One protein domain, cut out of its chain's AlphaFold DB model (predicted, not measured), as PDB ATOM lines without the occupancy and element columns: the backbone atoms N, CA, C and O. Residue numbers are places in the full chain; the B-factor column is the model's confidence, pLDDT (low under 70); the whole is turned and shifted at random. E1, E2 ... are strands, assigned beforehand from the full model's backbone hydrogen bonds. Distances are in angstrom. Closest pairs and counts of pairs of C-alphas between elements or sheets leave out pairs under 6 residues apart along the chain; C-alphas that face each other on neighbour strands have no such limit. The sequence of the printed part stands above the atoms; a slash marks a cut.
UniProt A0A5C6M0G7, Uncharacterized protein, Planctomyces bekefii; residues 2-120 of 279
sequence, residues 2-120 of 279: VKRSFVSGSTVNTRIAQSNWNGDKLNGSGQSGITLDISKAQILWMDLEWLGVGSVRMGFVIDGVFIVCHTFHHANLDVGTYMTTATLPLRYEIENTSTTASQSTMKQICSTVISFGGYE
ATOM      1  N   VAL A   2     117.416 197.819  47.573       90.25
ATOM      2  CA  VAL A   2     118.815 198.280  47.523       90.25
ATOM      3  C   VAL A   2     119.370 198.109  46.116       90.25
ATOM      4  O   VAL A   2     119.327 197.007  45.585       90.25
ATOM      5  N   LYS A   3     119.933 199.183  45.551       89.56
ATOM      6  CA  LYS A   3     120.780 199.124  44.354       89.56
ATOM      7  C   LYS A   3     122.237 199.048  44.800       89.56
ATOM      8  O   LYS A   3     122.727 199.986  45.428       89.56
ATOM      9  N   ARG A   4     122.923 197.947  44.493       87.25
ATOM     10  CA  ARG A   4     124.375 197.807  44.690       87.25
ATOM     11  C   ARG A   4     125.082 198.067  43.359       87.25
ATOM     12  O   ARG A   4     124.686 197.497  42.351       87.25
ATOM     13  N   SER A   5     126.105 198.917  43.352       83.12
ATOM     14  CA  SER A   5     126.911 199.247  42.168       83.12
ATOM     15  C   SER A   5     128.404 199.201  42.495       83.12
ATOM     16  O   SER A   5     128.786 199.463  43.635       83.12
ATOM     17  N   PHE A   6     129.235 198.879  41.502       80.06
ATOM     18  CA  PHE A   6     130.703 198.941  41.577       80.06
ATOM     19  C   PHE A   6     131.306 199.870  40.502       80.06
ATOM     20  O   PHE A   6     132.513 199.888  40.292       80.06
ATOM     21  N   VAL A   7     130.483 200.670  39.811       76.31
ATOM     22  CA  VAL A   7     130.922 201.479  38.653       76.31
ATOM     23  C   VAL A   7     132.003 202.506  39.023       76.31
ATOM     24  O   VAL A   7     132.856 202.822  38.204       76.31
ATOM     25  N   SER A   8     132.028 202.989  40.269       79.88
ATOM     26  CA  SER A   8     133.045 203.933  40.753       79.88
ATOM     27  C   SER A   8     134.366 203.278  41.188       79.88
ATOM     28  O   SER A   8     135.204 203.955  41.775       79.88
ATOM     29  N   GLY A   9     134.544 201.966  40.985       81.69
ATOM     30  CA  GLY A   9     135.685 201.206  41.516       81.69
ATOM     31  C   GLY A   9     135.568 200.850  43.004       81.69
ATOM     32  O   GLY A   9     136.521 200.365  43.609       81.69
ATOM     33  N   SER A  10     134.400 201.082  43.608       85.38
ATOM     34  CA  SER A  10     134.087 200.741  44.997       85.38
ATOM     35  C   SER A  10     132.624 200.334  45.124       85.38
ATOM     36  O   SER A  10     131.770 200.883  44.429       85.38
ATOM     37  N   THR A  11     132.307 199.434  46.055       86.31
ATOM     38  CA  THR A  11     130.919 199.025  46.302       86.31
ATOM     39  C   THR A  11     130.107 200.175  46.899       86.31
ATOM     40  O   THR A  11     130.359 200.606  48.022       86.31
ATOM     41  N   VAL A  12     129.074 200.615  46.185       88.81
ATOM     42  CA  VAL A  12     128.096 201.611  46.637       88.81
ATOM     43  C   VAL A  12     126.735 200.941  46.790       88.81
ATOM     44  O   VAL A  12     126.222 200.342  45.846       88.81
ATOM     45  N   ASN A  13     126.130 201.049  47.977       90.94
ATOM     46  CA  ASN A  13     124.777 200.556  48.249       90.94
ATOM     47  C   ASN A  13     123.806 201.735  48.393       90.94
ATOM     48  O   ASN A  13     123.790 202.414  49.418       90.94
ATOM     49  N   THR A  14     122.946 201.950  47.402       91.69
ATOM     50  CA  THR A  14     121.855 202.929  47.471       91.69
ATOM     51  C   THR A  14     120.612 202.257  48.047       91.69
ATOM     52  O   THR A  14     119.927 201.492  47.364       91.69
ATOM     53  N   ARG A  15     120.323 202.514  49.326       93.88
ATOM     54  CA  ARG A  15     119.140 201.976  50.013       93.88
ATOM     55  C   ARG A  15     117.940 202.894  49.785       93.88
ATOM     56  O   ARG A  15     117.991 204.073  50.116       93.88
ATOM     57  N   ILE A  16     116.850 202.335  49.271       96.44
ATOM     58  CA  ILE A  16     115.570 203.024  49.094       96.44
ATOM     59  C   ILE A  16     114.597 202.532  50.167       96.44
ATOM     60  O   ILE A  16     114.184 201.358  50.163       96.44
ATOM     61  N   ALA A  17     114.253 203.433  51.090       95.94
ATOM     62  CA  ALA A  17     113.245 203.208  52.122       95.94
ATOM     63  C   ALA A  17     111.872 202.911  51.496       95.94
ATOM     64  O   ALA A  17     111.571 203.412  50.415       95.94
ATOM     65  N   GLN A  18     111.037 202.121  52.179       95.56
ATOM     66  CA  GLN A  18     109.695 201.749  51.700       95.56
ATOM     67  C   GLN A  18     108.820 202.968  51.380       95.56
ATOM     68  O   GLN A  18     108.141 203.002  50.358       95.56
ATOM     69  N   SER A  19     108.909 204.020  52.195       96.06
ATOM     70  CA  SER A  19     108.218 205.293  51.959       96.06
ATOM     71  C   SER A  19     108.613 205.978  50.646       96.06
ATOM     72  O   SER A  19     107.844 206.781  50.128       96.06
ATOM     73  N   ASN A  20     109.790 205.656  50.103       96.75
ATOM     74  CA  ASN A  20     110.361 206.255  48.894       96.75
ATOM     75  C   ASN A  20     110.253 205.324  47.675       96.75
ATOM     76  O   ASN A  20     110.847 205.591  46.632       96.75
ATOM     77  N   TRP A  21     109.533 204.206  47.794       97.25
ATOM     78  CA  TRP A  21     109.215 203.360  46.651       97.25
ATOM     79  C   TRP A  21     108.335 204.131  45.650       97.25
ATOM     80  O   TRP A  21     107.432 204.872  46.051       97.25
ATOM     81  N   ASN A  22     108.652 204.006  44.353       96.56
ATOM     82  CA  ASN A  22     108.048 204.786  43.262       96.56
ATOM     83  C   ASN A  22     106.919 204.028  42.538       96.56
ATOM     84  O   ASN A  22     106.343 204.568  41.600       96.56
ATOM     85  N   GLY A  23     106.592 202.813  42.986       96.19
ATOM     86  CA  GLY A  23     105.383 202.068  42.644       96.19
ATOM     87  C   GLY A  23     104.491 201.881  43.874       96.19
ATOM     88  O   GLY A  23     104.329 202.798  44.688       96.19
ATOM     89  N   ASP A  24     103.924 200.684  44.029       97.62
ATOM     90  CA  ASP A  24     103.140 200.349  45.214       97.62
ATOM     91  C   ASP A  24     104.045 200.216  46.449       97.62
ATOM     92  O   ASP A  24     104.957 199.391  46.502       97.62
ATOM     93  N   LYS A  25     103.807 201.043  47.469       96.81
ATOM     94  CA  LYS A  25     104.620 201.037  48.693       96.81
ATOM     95  C   LYS A  25     104.318 199.842  49.599       96.81
ATOM     96  O   LYS A  25     105.076 199.611  50.540       96.81
ATOM     97  N   LEU A  26     103.227 199.116  49.352       97.25
ATOM     98  CA  LEU A  26     102.696 198.052  50.201       97.25
ATOM     99  C   LEU A  26     102.571 198.480  51.670       97.25
ATOM    100  O   LEU A  26     103.055 197.816  52.587       97.25
ATOM    101  N   ASN A  27     101.966 199.641  51.890       96.38
ATOM    102  CA  ASN A  27     101.696 200.224  53.206       96.38
ATOM    103  C   ASN A  27     100.188 200.452  53.433       96.38
ATOM    104  O   ASN A  27      99.813 201.280  54.261       96.38
ATOM    105  N   GLY A  28      99.341 199.787  52.643       96.38
ATOM    106  CA  GLY A  28      97.884 199.910  52.696       96.38
ATOM    107  C   GLY A  28      97.295 201.095  51.924       96.38
ATOM    108  O   GLY A  28      96.083 201.139  51.749       96.38
ATOM    109  N   SER A  29      98.110 202.041  51.433       94.94
ATOM    110  CA  SER A  29      97.626 203.195  50.650       94.94
ATOM    111  C   SER A  29      98.000 203.164  49.166       94.94
ATOM    112  O   SER A  29      97.623 204.066  48.417       94.94
ATOM    113  N   GLY A  30      98.750 202.145  48.735       92.75
ATOM    114  CA  GLY A  30      99.075 201.908  47.329       92.75
ATOM    115  C   GLY A  30      97.904 201.335  46.528       92.75
ATOM    116  O   GLY A  30      96.850 201.019  47.075       92.75
ATOM    117  N   GLN A  31      98.104 201.176  45.219       94.81
ATOM    118  CA  GLN A  31      97.086 200.690  44.278       94.81
ATOM    119  C   GLN A  31      96.521 199.309  44.650       94.81
ATOM    120  O   GLN A  31      95.349 199.044  44.401       94.81
ATOM    121  N   SER A  32      97.332 198.436  45.247       95.75
ATOM    122  CA  SER A  32      96.908 197.118  45.726       95.75
ATOM    123  C   SER A  32      96.067 197.170  47.005       95.75
ATOM    124  O   SER A  32      95.363 196.209  47.297       95.75
ATOM    125  N   GLY A  33      96.158 198.246  47.798       96.50
ATOM    126  CA  GLY A  33      95.572 198.321  49.142       96.50
ATOM    127  C   GLY A  33      96.213 197.376  50.172       96.50
ATOM    128  O   GLY A  33      95.712 197.257  51.288       96.50
ATOM    129  N   ILE A  34      97.315 196.702  49.828       96.62
ATOM    130  CA  ILE A  34      97.958 195.688  50.673       96.62
ATOM    131  C   ILE A  34      99.035 196.327  51.555       96.62
ATOM    132  O   ILE A  34      99.740 197.256  51.153       96.62
ATOM    133  N   THR A  35      99.196 195.799  52.769       97.56
ATOM    134  CA  THR A  35     100.330 196.099  53.651       97.56
ATOM    135  C   THR A  35     101.285 194.909  53.670       97.56
ATOM    136  O   THR A  35     100.881 193.797  54.003       97.56
ATOM    137  N   LEU A  36     102.556 195.133  53.328       96.06
ATOM    138  CA  LEU A  36     103.594 194.106  53.368       96.06
ATOM    139  C   LEU A  36     103.908 193.729  54.821       96.06
ATOM    140  O   LEU A  36     104.471 194.526  55.569       96.06
ATOM    141  N   ASP A  37     103.613 192.484  55.186       94.31
ATOM    142  CA  ASP A  37     103.989 191.896  56.471       94.31
ATOM    143  C   ASP A  37     105.191 190.952  56.297       94.31
ATOM    144  O   ASP A  37     105.063 189.802  55.866       94.31
ATOM    145  N   ILE A  38     106.383 191.436  56.654       89.19
ATOM    146  CA  ILE A  38     107.638 190.670  56.567       89.19
ATOM    147  C   ILE A  38     107.731 189.515  57.580       89.19
ATOM    148  O   ILE A  38     108.682 188.739  57.524       89.19
ATOM    149  N   SER A  39     106.766 189.381  58.500       90.75
ATOM    150  CA  SER A  39     106.658 188.209  59.381       90.75
ATOM    151  C   SER A  39     106.033 186.991  58.685       90.75
ATOM    152  O   SER A  39     106.058 185.887  59.235       90.75
ATOM    153  N   LYS A  40     105.464 187.171  57.485       92.44
ATOM    154  CA  LYS A  40     104.836 186.115  56.677       92.44
ATOM    155  C   LYS A  40     105.745 185.670  55.536       92.44
ATOM    156  O   LYS A  40     106.724 186.332  55.206       92.44
ATOM    157  N   ALA A  41     105.422 184.527  54.934       92.56
ATOM    158  CA  ALA A  41     106.101 184.070  53.726       92.56
ATOM    159  C   ALA A  41     105.815 185.037  52.569       92.56
ATOM    160  O   ALA A  41     104.679 185.469  52.398       92.56
ATOM    161  N   GLN A  42     106.845 185.361  51.791       92.62
ATOM    162  CA  GLN A  42     106.766 186.307  50.682       92.62
ATOM    163  C   GLN A  42     107.536 185.761  49.483       92.62
ATOM    164  O   GLN A  42     108.573 185.114  49.647       92.62
ATOM    165  N   ILE A  43     107.071 186.088  48.281       94.88
ATOM    166  CA  ILE A  43     107.848 185.931  47.054       94.88
ATOM    167  C   ILE A  43     108.299 187.325  46.637       94.88
ATOM    168  O   ILE A  43     107.490 188.135  46.191       94.88
ATOM    169  N   LEU A  44     109.592 187.604  46.794       94.62
ATOM    170  CA  LEU A  44     110.227 188.753  46.159       94.62
ATOM    171  C   LEU A  44     110.501 188.388  44.701       94.62
ATOM    172  O   LEU A  44     111.095 187.344  44.432       94.62
ATOM    173  N   TRP A  45     110.118 189.260  43.778       95.38
ATOM    174  CA  TRP A  45     110.475 189.123  42.373       95.38
ATOM    175  C   TRP A  45     111.259 190.341  41.901       95.38
ATOM    176  O   TRP A  45     111.136 191.451  42.434       95.38
ATOM    177  N   MET A  46     112.091 190.102  40.897       94.06
ATOM    178  CA  MET A  46     112.835 191.122  40.182       94.06
ATOM    179  C   MET A  46     112.835 190.742  38.710       94.06
ATOM    180  O   MET A  46     113.056 189.573  38.392       94.06
ATOM    181  N   ASP A  47     112.612 191.707  37.830       92.81
ATOM    182  CA  ASP A  47     112.970 191.566  36.424       92.81
ATOM    183  C   ASP A  47     113.899 192.694  36.004       92.81
ATOM    184  O   ASP A  47     113.968 193.756  36.629       92.81
ATOM    185  N   LEU A  48     114.686 192.406  34.980       90.19
ATOM    186  CA  LEU A  48     115.639 193.339  34.424       90.19
ATOM    187  C   LEU A  48     115.673 193.171  32.917       90.19
ATOM    188  O   LEU A  48     115.590 192.059  32.391       90.19
ATOM    189  N   GLU A  49     115.813 194.295  32.240       89.00
ATOM    190  CA  GLU A  49     116.135 194.337  30.825       89.00
ATOM    191  C   GLU A  49     117.647 194.128  30.653       89.00
ATOM    192  O   GLU A  49     118.456 194.595  31.456       89.00
ATOM    193  N   TRP A  50     118.038 193.375  29.621       78.81
ATOM    194  CA  TRP A  50     119.437 193.046  29.338       78.81
ATOM    195  C   TRP A  50     119.887 193.669  28.008       78.81
ATOM    196  O   TRP A  50     119.045 194.122  27.243       78.81
ATOM    197  N   LEU A  51     121.204 193.681  27.746       80.44
ATOM    198  CA  LEU A  51     121.998 194.606  26.901       80.44
ATOM    199  C   LEU A  51     122.660 195.760  27.686       80.44
ATOM    200  O   LEU A  51     123.189 196.702  27.099       80.44
ATOM    201  N   GLY A  52     122.675 195.669  29.019       79.94
ATOM    202  CA  GLY A  52     123.425 196.570  29.902       79.94
ATOM    203  C   GLY A  52     122.738 197.901  30.230       79.94
ATOM    204  O   GLY A  52     123.294 198.686  30.994       79.94
ATOM    205  N   VAL A  53     121.538 198.160  29.706       86.12
ATOM    206  CA  VAL A  53     120.702 199.354  29.959       86.12
ATOM    207  C   VAL A  53     119.240 198.945  30.170       86.12
ATOM    208  O   VAL A  53     118.931 197.759  30.113       86.12
ATOM    209  N   GLY A  54     118.344 199.905  30.417       91.19
ATOM    210  CA  GLY A  54     116.910 199.638  30.554       91.19
ATOM    211  C   GLY A  54     116.367 199.996  31.930       91.19
ATOM    212  O   GLY A  54     116.685 201.059  32.473       91.19
ATOM    213  N   SER A  55     115.533 199.124  32.484       93.44
ATOM    214  CA  SER A  55     114.993 199.238  33.839       93.44
ATOM    215  C   SER A  55     115.083 197.921  34.611       93.44
ATOM    216  O   SER A  55     115.020 196.836  34.037       93.44
ATOM    217  N   VAL A  56     115.186 198.029  35.936       94.12
ATOM    218  CA  VAL A  56     115.062 196.903  36.871       94.12
ATOM    219  C   VAL A  56     113.831 197.127  37.729       94.12
ATOM    220  O   VAL A  56     113.792 198.086  38.510       94.12
ATOM    221  N   ARG A  57     112.829 196.255  37.615       96.19
ATOM    222  CA  ARG A  57     111.638 196.306  38.469       96.19
ATOM    223  C   ARG A  57     111.793 195.326  39.609       96.19
ATOM    224  O   ARG A  57     112.323 194.231  39.453       96.19
ATOM    225  N   MET A  58     111.317 195.733  40.774       96.88
ATOM    226  CA  MET A  58     111.316 194.915  41.971       96.88
ATOM    227  C   MET A  58     109.959 194.992  42.648       96.88
ATOM    228  O   MET A  58     109.328 196.054  42.711       96.88
ATOM    229  N   GLY A  59     109.532 193.874  43.216       97.31
ATOM    230  CA  GLY A  59     108.217 193.794  43.817       97.31
ATOM    231  C   GLY A  59     107.956 192.493  44.549       97.31
ATOM    232  O   GLY A  59     108.862 191.692  44.771       97.31
ATOM    233  N   PHE A  60     106.694 192.288  44.904       97.25
ATOM    234  CA  PHE A  60     106.233 191.063  45.548       97.25
ATOM    235  C   PHE A  60     105.147 190.397  44.715       97.25
ATOM    236  O   PHE A  60     104.381 191.078  44.032       97.25
ATOM    237  N   VAL A  61     105.113 189.068  44.752       96.88
ATOM    238  CA  VAL A  61     103.977 188.301  44.239       96.88
ATOM    239  C   VAL A  61     103.051 188.027  45.414       96.88
ATOM    240  O   VAL A  61     103.418 187.285  46.324       96.88
ATOM    241  N   ILE A  62     101.873 188.651  45.406       96.25
ATOM    242  CA  ILE A  62     100.841 188.490  46.439       96.25
ATOM    243  C   ILE A  62      99.538 188.145  45.722       96.25
ATOM    244  O   ILE A  62      99.202 188.776  44.723       96.25
ATOM    245  N   ASP A  63      98.863 187.088  46.176       94.38
ATOM    246  CA  ASP A  63      97.635 186.558  45.562       94.38
ATOM    247  C   ASP A  63      97.758 186.292  44.047       94.38
ATOM    248  O   ASP A  63      96.824 186.479  43.272       94.38
ATOM    249  N   GLY A  64      98.946 185.860  43.609       94.38
ATOM    250  CA  GLY A  64      99.246 185.573  42.202       94.38
ATOM    251  C   GLY A  64      99.501 186.807  41.328       94.38
ATOM    252  O   GLY A  64      99.722 186.658  40.128       94.38
ATOM    253  N   VAL A  65      99.515 188.012  41.904       95.94
ATOM    254  CA  VAL A  65      99.726 189.272  41.180       95.94
ATOM    255  C   VAL A  65     101.139 189.795  41.412       95.94
ATOM    256  O   VAL A  65     101.596 189.914  42.547       95.94
ATOM    257  N   PHE A  66     101.826 190.160  40.327       96.44
ATOM    258  CA  PHE A  66     103.125 190.831  40.376       96.44
ATOM    259  C   PHE A  66     102.939 192.312  40.721       96.44
ATOM    260  O   PHE A  66     102.661 193.141  39.854       96.44
ATOM    261  N   ILE A  67     103.105 192.658  41.996       97.69
ATOM    262  CA  ILE A  67     102.982 194.038  42.469       97.69
ATOM    263  C   ILE A  67     104.338 194.730  42.343       97.69
ATOM    264  O   ILE A  67     105.270 194.418  43.087       97.69
ATOM    265  N   VAL A  68     104.455 195.681  41.410       97.81
ATOM    266  CA  VAL A  68     105.669 196.491  41.219       97.81
ATOM    267  C   VAL A  68     105.775 197.519  42.341       97.81
ATOM    268  O   VAL A  68     104.958 198.435  42.444       97.81
ATOM    269  N   CYS A  69     106.810 197.390  43.165       97.62
ATOM    270  CA  CYS A  69     107.033 198.284  44.296       97.62
ATOM    271  C   CYS A  69     108.027 199.394  43.955       97.62
ATOM    272  O   CYS A  69     107.799 200.559  44.270       97.62
ATOM    273  N   HIS A  70     109.131 199.061  43.289       97.88
ATOM    274  CA  HIS A  70     110.111 200.055  42.867       97.88
ATOM    275  C   HIS A  70     110.713 199.700  41.513       97.88
ATOM    276  O   HIS A  70     110.970 198.531  41.235       97.88
ATOM    277  N   THR A  71     110.982 200.720  40.703       96.94
ATOM    278  CA  THR A  71     111.707 200.589  39.438       96.94
ATOM    279  C   THR A  71     112.958 201.453  39.464       96.94
ATOM    280  O   THR A  71     112.877 202.663  39.695       96.94
ATOM    281  N   PHE A  72     114.109 200.832  39.213       94.44
ATOM    282  CA  PHE A  72     115.364 201.521  38.942       94.44
ATOM    283  C   PHE A  72     115.476 201.751  37.436       94.44
ATOM    284  O   PHE A  72     115.560 200.791  36.672       94.44
ATOM    285  N   HIS A  73     115.457 203.013  37.010       93.31
ATOM    286  CA  HIS A  73     115.600 203.386  35.606       93.31
ATOM    287  C   HIS A  73     117.058 203.701  35.276       93.31
ATOM    288  O   HIS A  73     117.730 204.395  36.042       93.31
ATOM    289  N   HIS A  74     117.507 203.219  34.121       90.94
ATOM    290  CA  HIS A  74     118.855 203.423  33.588       90.94
ATOM    291  C   HIS A  74     118.822 203.983  32.158       90.94
ATOM    292  O   HIS A  74     119.671 204.789  31.777       90.94
ATOM    293  N   ALA A  75     117.812 203.599  31.369       90.38
ATOM    294  CA  ALA A  75     117.621 204.087  30.006       90.38
ATOM    295  C   ALA A  75     117.471 205.617  29.953       90.38
ATOM    296  O   ALA A  75     116.647 206.188  30.665       90.38
ATOM    297  N   ASN A  76     118.248 206.262  29.074       88.94
ATOM    298  CA  ASN A  76     118.280 207.719  28.894       88.94
ATOM    299  C   ASN A  76     118.637 208.514  30.174       88.94
ATOM    300  O   ASN A  76     118.294 209.689  30.289       88.94
ATOM    301  N   LEU A  77     119.303 207.871  31.140       88.44
ATOM    302  CA  LEU A  77     119.761 208.485  32.392       88.44
ATOM    303  C   LEU A  77     121.258 208.258  32.610       88.44
ATOM    304  O   LEU A  77     121.987 209.204  32.906       88.44
ATOM    305  N   ASP A  78     121.717 207.018  32.440       85.06
ATOM    306  CA  ASP A  78     123.124 206.660  32.605       85.06
ATOM    307  C   ASP A  78     123.915 206.881  31.300       85.06
ATOM    308  O   ASP A  78     123.410 206.672  30.198       85.06
ATOM    309  N   VAL A  79     125.187 207.283  31.419       86.31
ATOM    310  CA  VAL A  79     126.096 207.520  30.272       86.31
ATOM    311  C   VAL A  79     126.611 206.208  29.654       86.31
ATOM    312  O   VAL A  79     127.103 206.194  28.529       86.31
ATOM    313  N   GLY A  80     126.495 205.091  30.373       83.94
ATOM    314  CA  GLY A  80     126.957 203.774  29.940       83.94
ATOM    315  C   GLY A  80     126.143 202.652  30.574       83.94
ATOM    316  O   GLY A  80     125.088 202.887  31.160       83.94
ATOM    317  N   THR A  81     126.635 201.420  30.463       86.00
ATOM    318  CA  THR A  81     125.923 200.249  30.987       86.00
ATOM    319  C   THR A  81     125.872 200.250  32.516       86.00
ATOM    320  O   THR A  81     126.910 200.402  33.162       86.00
ATOM    321  N   TYR A  82     124.700 200.006  33.109       84.00
ATOM    322  CA  TYR A  82     124.539 199.943  34.571       84.00
ATOM    323  C   TYR A  82     124.984 198.600  35.174       84.00
ATOM    324  O   TYR A  82     125.209 198.503  36.383       84.00
ATOM    325  N   MET A  83     125.100 197.565  34.340       80.12
ATOM    326  CA  MET A  83     125.496 196.210  34.708       80.12
ATOM    327  C   MET A  83     126.295 195.592  33.558       80.12
ATOM    328  O   MET A  83     125.835 195.589  32.419       80.12
ATOM    329  N   THR A  84     127.486 195.071  33.854       77.75
ATOM    330  CA  THR A  84     128.380 194.445  32.860       77.75
ATOM    331  C   THR A  84     128.120 192.950  32.680       77.75
ATOM    332  O   THR A  84     128.499 192.384  31.662       77.75
ATOM    333  N   THR A  85     127.444 192.304  33.634       78.50
ATOM    334  CA  THR A  85     127.045 190.894  33.553       78.50
ATOM    335  C   THR A  85     125.719 190.651  34.273       78.50
ATOM    336  O   THR A  85     125.547 191.067  35.418       78.50
ATOM    337  N   ALA A  86     124.795 189.951  33.610       78.56
ATOM    338  CA  ALA A  86     123.527 189.486  34.184       78.56
ATOM    339  C   ALA A  86     123.547 187.993  34.564       78.56
ATOM    340  O   ALA A  86     122.504 187.412  34.851       78.56
ATOM    341  N   THR A  87     124.723 187.358  34.570       76.56
ATOM    342  CA  THR A  87     124.879 185.920  34.860       76.56
ATOM    343  C   THR A  87     125.440 185.649  36.254       76.56
ATOM    344  O   THR A  87     125.853 184.529  36.554       76.56
ATOM    345  N   LEU A  88     125.474 186.664  37.124       77.94
ATOM    346  CA  LEU A  88     125.921 186.485  38.501       77.94
ATOM    347  C   LEU A  88     124.932 185.607  39.286       77.94
ATOM    348  O   LEU A  88     123.717 185.740  39.120       77.94
ATOM    349  N   PRO A  89     125.433 184.730  40.174       77.94
ATOM    350  CA  PRO A  89     124.576 183.865  40.970       77.94
ATOM    351  C   PRO A  89     123.709 184.676  41.938       77.94
ATOM    352  O   PRO A  89     124.134 185.696  42.491       77.94
ATOM    353  N   LEU A  90     122.504 184.170  42.213       86.31
ATOM    354  CA  LEU A  90     121.670 184.700  43.287       86.31
ATOM    355  C   LEU A  90     122.341 184.440  44.638       86.31
ATOM    356  O   LEU A  90     122.714 183.311  44.958       86.31
ATOM    357  N   ARG A  91     122.456 185.489  45.451       85.38
ATOM    358  CA  ARG A  91     123.045 185.425  46.788       85.38
ATOM    359  C   ARG A  91     122.068 185.941  47.835       85.38
ATOM    360  O   ARG A  91     121.504 187.021  47.688       85.38
ATOM    361  N   TYR A  92     121.964 185.191  48.927       86.62
ATOM    362  CA  TYR A  92     121.310 185.605  50.163       86.62
ATOM    363  C   TYR A  92     122.386 185.911  51.207       86.62
ATOM    364  O   TYR A  92     123.415 185.237  51.264       86.62
ATOM    365  N   GLU A  93     122.174 186.948  52.009       85.62
ATOM    366  CA  GLU A  93     123.133 187.400  53.016       85.62
ATOM    367  C   GLU A  93     122.376 187.878  54.254       85.62
ATOM    368  O   GLU A  93     121.495 188.731  54.158       85.62
ATOM    369  N   ILE A  94     122.737 187.326  55.412       87.94
ATOM    370  CA  ILE A  94     122.379 187.864  56.720       87.94
ATOM    371  C   ILE A  94     123.661 188.351  57.390       87.94
ATOM    372  O   ILE A  94     124.633 187.605  57.485       87.94
ATOM    373  N   GLU A  95     123.666 189.601  57.836       87.81
ATOM    374  CA  GLU A  95     124.808 190.220  58.501       87.81
ATOM    375  C   GLU A  95     124.330 190.944  59.760       87.81
ATOM    376  O   GLU A  95     123.358 191.705  59.732       87.81
ATOM    377  N   ASN A  96     125.034 190.721  60.867       87.31
ATOM    378  CA  ASN A  96     124.855 191.497  62.083       87.31
ATOM    379  C   ASN A  96     125.746 192.739  61.989       87.31
ATOM    380  O   ASN A  96     126.964 192.640  62.064       87.31
ATOM    381  N   THR A  97     125.136 193.912  61.834       86.75
ATOM    382  CA  THR A  97     125.859 195.194  61.702       86.75
ATOM    383  C   THR A  97     126.236 195.826  63.049       86.75
ATOM    384  O   THR A  97     126.879 196.873  63.092       86.75
ATOM    385  N   SER A  98     125.852 195.191  64.159       88.88
ATOM    386  CA  SER A  98     126.163 195.573  65.539       88.88
ATOM    387  C   SER A  98     126.137 194.340  66.449       88.88
ATOM    388  O   SER A  98     125.801 193.238  66.008       88.88
ATOM    389  N   THR A  99     126.438 194.515  67.740       89.69
ATOM    390  CA  THR A  99     126.291 193.448  68.741       89.69
ATOM    391  C   THR A  99     124.850 192.936  68.776       89.69
ATOM    392  O   THR A  99     123.915 193.709  68.986       89.69
ATOM    393  N   THR A 100     124.671 191.629  68.590       87.00
ATOM    394  CA  THR A 100     123.378 190.945  68.697       87.00
ATOM    395  C   THR A 100     123.301 190.139  69.984       87.00
ATOM    396  O   THR A 100     124.185 189.333  70.263       87.00
ATOM    397  N   ALA A 101     122.226 190.329  70.750       87.12
ATOM    398  CA  ALA A 101     122.000 189.624  72.014       87.12
ATOM    399  C   ALA A 101     121.628 188.137  71.835       87.12
ATOM    400  O   ALA A 101     121.716 187.359  72.782       87.12
ATOM    401  N   SER A 102     121.200 187.741  70.636       88.38
ATOM    402  CA  SER A 102     120.783 186.380  70.295       88.38
ATOM    403  C   SER A 102     121.180 186.019  68.859       88.38
ATOM    404  O   SER A 102     121.666 186.859  68.100       88.38
ATOM    405  N   GLN A 103     121.002 184.747  68.493       86.75
ATOM    406  CA  GLN A 103     121.307 184.245  67.156       86.75
ATOM    407  C   GLN A 103     120.329 184.811  66.113       86.75
ATOM    408  O   GLN A 103     119.119 184.608  66.204       86.75
ATOM    409  N   SER A 104     120.866 185.462  65.080       88.06
ATOM    410  CA  SER A 104     120.111 185.900  63.903       88.06
ATOM    411  C   SER A 104     120.022 184.755  62.894       88.06
ATOM    412  O   SER A 104     121.036 184.135  62.573       88.06
ATOM    413  N   THR A 105     118.829 184.469  62.370       88.75
ATOM    414  CA  THR A 105     118.637 183.428  61.345       88.75
ATOM    415  C   THR A 105     117.900 183.989  60.131       88.75
ATOM    416  O   THR A 105     116.998 184.812  60.270       88.75
ATOM    417  N   MET A 106     118.285 183.547  58.931       87.50
ATOM    418  CA  MET A 106     117.578 183.827  57.678       87.50
ATOM    419  C   MET A 106     117.018 182.515  57.135       87.50
ATOM    420  O   MET A 106     117.744 181.528  57.032       87.50
ATOM    421  N   LYS A 107     115.731 182.505  56.778       88.06
ATOM    422  CA  LYS A 107     115.086 181.366  56.120       88.06
ATOM    423  C   LYS A 107     114.949 181.657  54.633       88.06
ATOM    424  O   LYS A 107     114.308 182.635  54.256       88.06
ATOM    425  N   GLN A 108     115.532 180.797  53.808       88.81
ATOM    426  CA  GLN A 108     115.380 180.812  52.358       88.81
ATOM    427  C   GLN A 108     114.609 179.553  51.954       88.81
ATOM    428  O   GLN A 108     114.913 178.463  52.432       88.81
ATOM    429  N   ILE A 109     113.556 179.732  51.153       91.81
ATOM    430  CA  ILE A 109     112.696 178.629  50.700       91.81
ATOM    431  C   ILE A 109     113.203 178.117  49.353       91.81
ATOM    432  O   ILE A 109     113.496 176.937  49.196       91.81
ATOM    433  N   CYS A 110     113.300 179.015  48.374       91.19
ATOM    434  CA  CYS A 110     113.755 178.712  47.026       91.19
ATOM    435  C   CYS A 110     114.199 179.994  46.307       91.19
ATOM    436  O   CYS A 110     113.979 181.107  46.793       91.19
ATOM    437  N   SER A 111     114.848 179.814  45.158       91.69
ATOM    438  CA  SER A 111     115.266 180.887  44.254       91.69
ATOM    439  C   SER A 111     115.212 180.347  42.833       91.69
ATOM    440  O   SER A 111     115.552 179.185  42.609       91.69
ATOM    441  N   THR A 112     114.815 181.175  41.876       90.12
ATOM    442  CA  THR A 112     114.831 180.819  40.456       90.12
ATOM    443  C   THR A 112     115.186 182.042  39.618       90.12
ATOM    444  O   THR A 112     114.883 183.168  40.010       90.12
ATOM    445  N   VAL A 113     115.845 181.812  38.485       87.19
ATOM    446  CA  VAL A 113     116.141 182.818  37.459       87.19
ATOM    447  C   VAL A 113     115.559 182.297  36.156       87.19
ATOM    448  O   VAL A 113     115.788 181.143  35.795       87.19
ATOM    449  N   ILE A 114     114.786 183.132  35.466       86.56
ATOM    450  CA  ILE A 114     114.079 182.760  34.240       86.56
ATOM    451  C   ILE A 114     114.405 183.805  33.171       86.56
ATOM    452  O   ILE A 114     114.299 185.003  33.428       86.56
ATOM    453  N   SER A 115     114.797 183.349  31.980       83.50
ATOM    454  CA  SER A 115     114.966 184.210  30.804       83.50
ATOM    455  C   SER A 115     113.667 184.261  30.003       83.50
ATOM    456  O   SER A 115     113.125 183.218  29.639       83.50
ATOM    457  N   PHE A 116     113.185 185.467  29.695       74.38
ATOM    458  CA  PHE A 116     112.007 185.681  28.843       74.38
ATOM    459  C   PHE A 116     112.345 185.763  27.345       74.38
ATOM    460  O   PHE A 116     111.450 185.657  26.514       74.38
ATOM    461  N   GLY A 117     113.622 185.946  26.992       72.00
ATOM    462  CA  GLY A 117     114.082 186.136  25.610       72.00
ATOM    463  C   GLY A 117     114.561 184.862  24.912       72.00
ATOM    464  O   GLY A 117     115.189 184.951  23.863       72.00
ATOM    465  N   GLY A 118     114.320 183.689  25.504       67.69
ATOM    466  CA  GLY A 118     114.999 182.456  25.110       67.69
ATOM    467  C   GLY A 118     116.432 182.395  25.647       67.69
ATOM    468  O   GLY A 118     116.898 183.290  26.361       67.69
ATOM    469  N   TYR A 119     117.108 181.285  25.371       68.69
ATOM    470  CA  TYR A 119     118.478 181.055  25.807       68.69
ATOM    471  C   TYR A 119     119.208 180.202  24.777       68.69
ATOM    472  O   TYR A 119     118.971 179.001  24.679       68.69
ATOM    473  N   GLU A 120     120.103 180.834  24.027       69.00
ATOM    474  CA  GLU A 120     121.062 180.155  23.167       69.00
ATOM    475  C   GLU A 120     122.454 180.634  23.559       69.00
ATOM    476  O   GLU A 120     122.701 181.835  23.685       69.00
TER     477      GLU A 120
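AT A GLANCE: This is residues 2 to 120 of the 279 residues of an uncharacterized protein of Planctomyces bekefii (UniProt A0A5C6M0G7). With little regular structure, this is a strongly twisted three-stranded sheet, E3, E4 and E5, plus a small hairpin, E1 and E2, and a long loop, residues 74 to 120, whose residues 97 to 103 stick out. The printed part has 119 residues, no named helix and five strands, E1 to E5 along the chain, holding 31 residues; the class is all strand. Orders E3 - E4 - E5 and E1 - E2 are antiparallel. It is only just compact, close to loose: radius of gyration of the C-alphas 16.3 A, spans 42 by 37 by 31 A.

HOW THE PARTS SIT: E3, residues 43 to 48, E4, residues 55 to 62, and E5, residues 65 to 73, form a meander, each strand the antiparallel neighbour of the one before. Within hydrogen-bond range are N 45 and O 59, 2.9 A, and N 58 and O 70, 2.9 A. E5 bends by 59 degrees at residue 69. E1, residues 2 to 5, and E2, residues 12 to 15, form a hairpin; N 3 and O 14, 2.9 A, are within hydrogen-bond range. E1 and E5 are only just apart, 8.0 A between closest C-alphas.

IN THESE COORDINATES: From first to last C-alpha, E4 measures 21.8 A and E5 22.0 A. C-alpha 2 begins E1 at (118.815, 198.280, 47.523); C-alpha 73 ends E5 at (115.600, 203.386, 35.606).

THE WHOLE: The farthest C-alphas, of Ala 101 and Glu 120, are 49.8 A apart. The printed part has no cut. The link E2 to E3 is long, 27 residues. Residues 118 to 120 have pLDDT under 70.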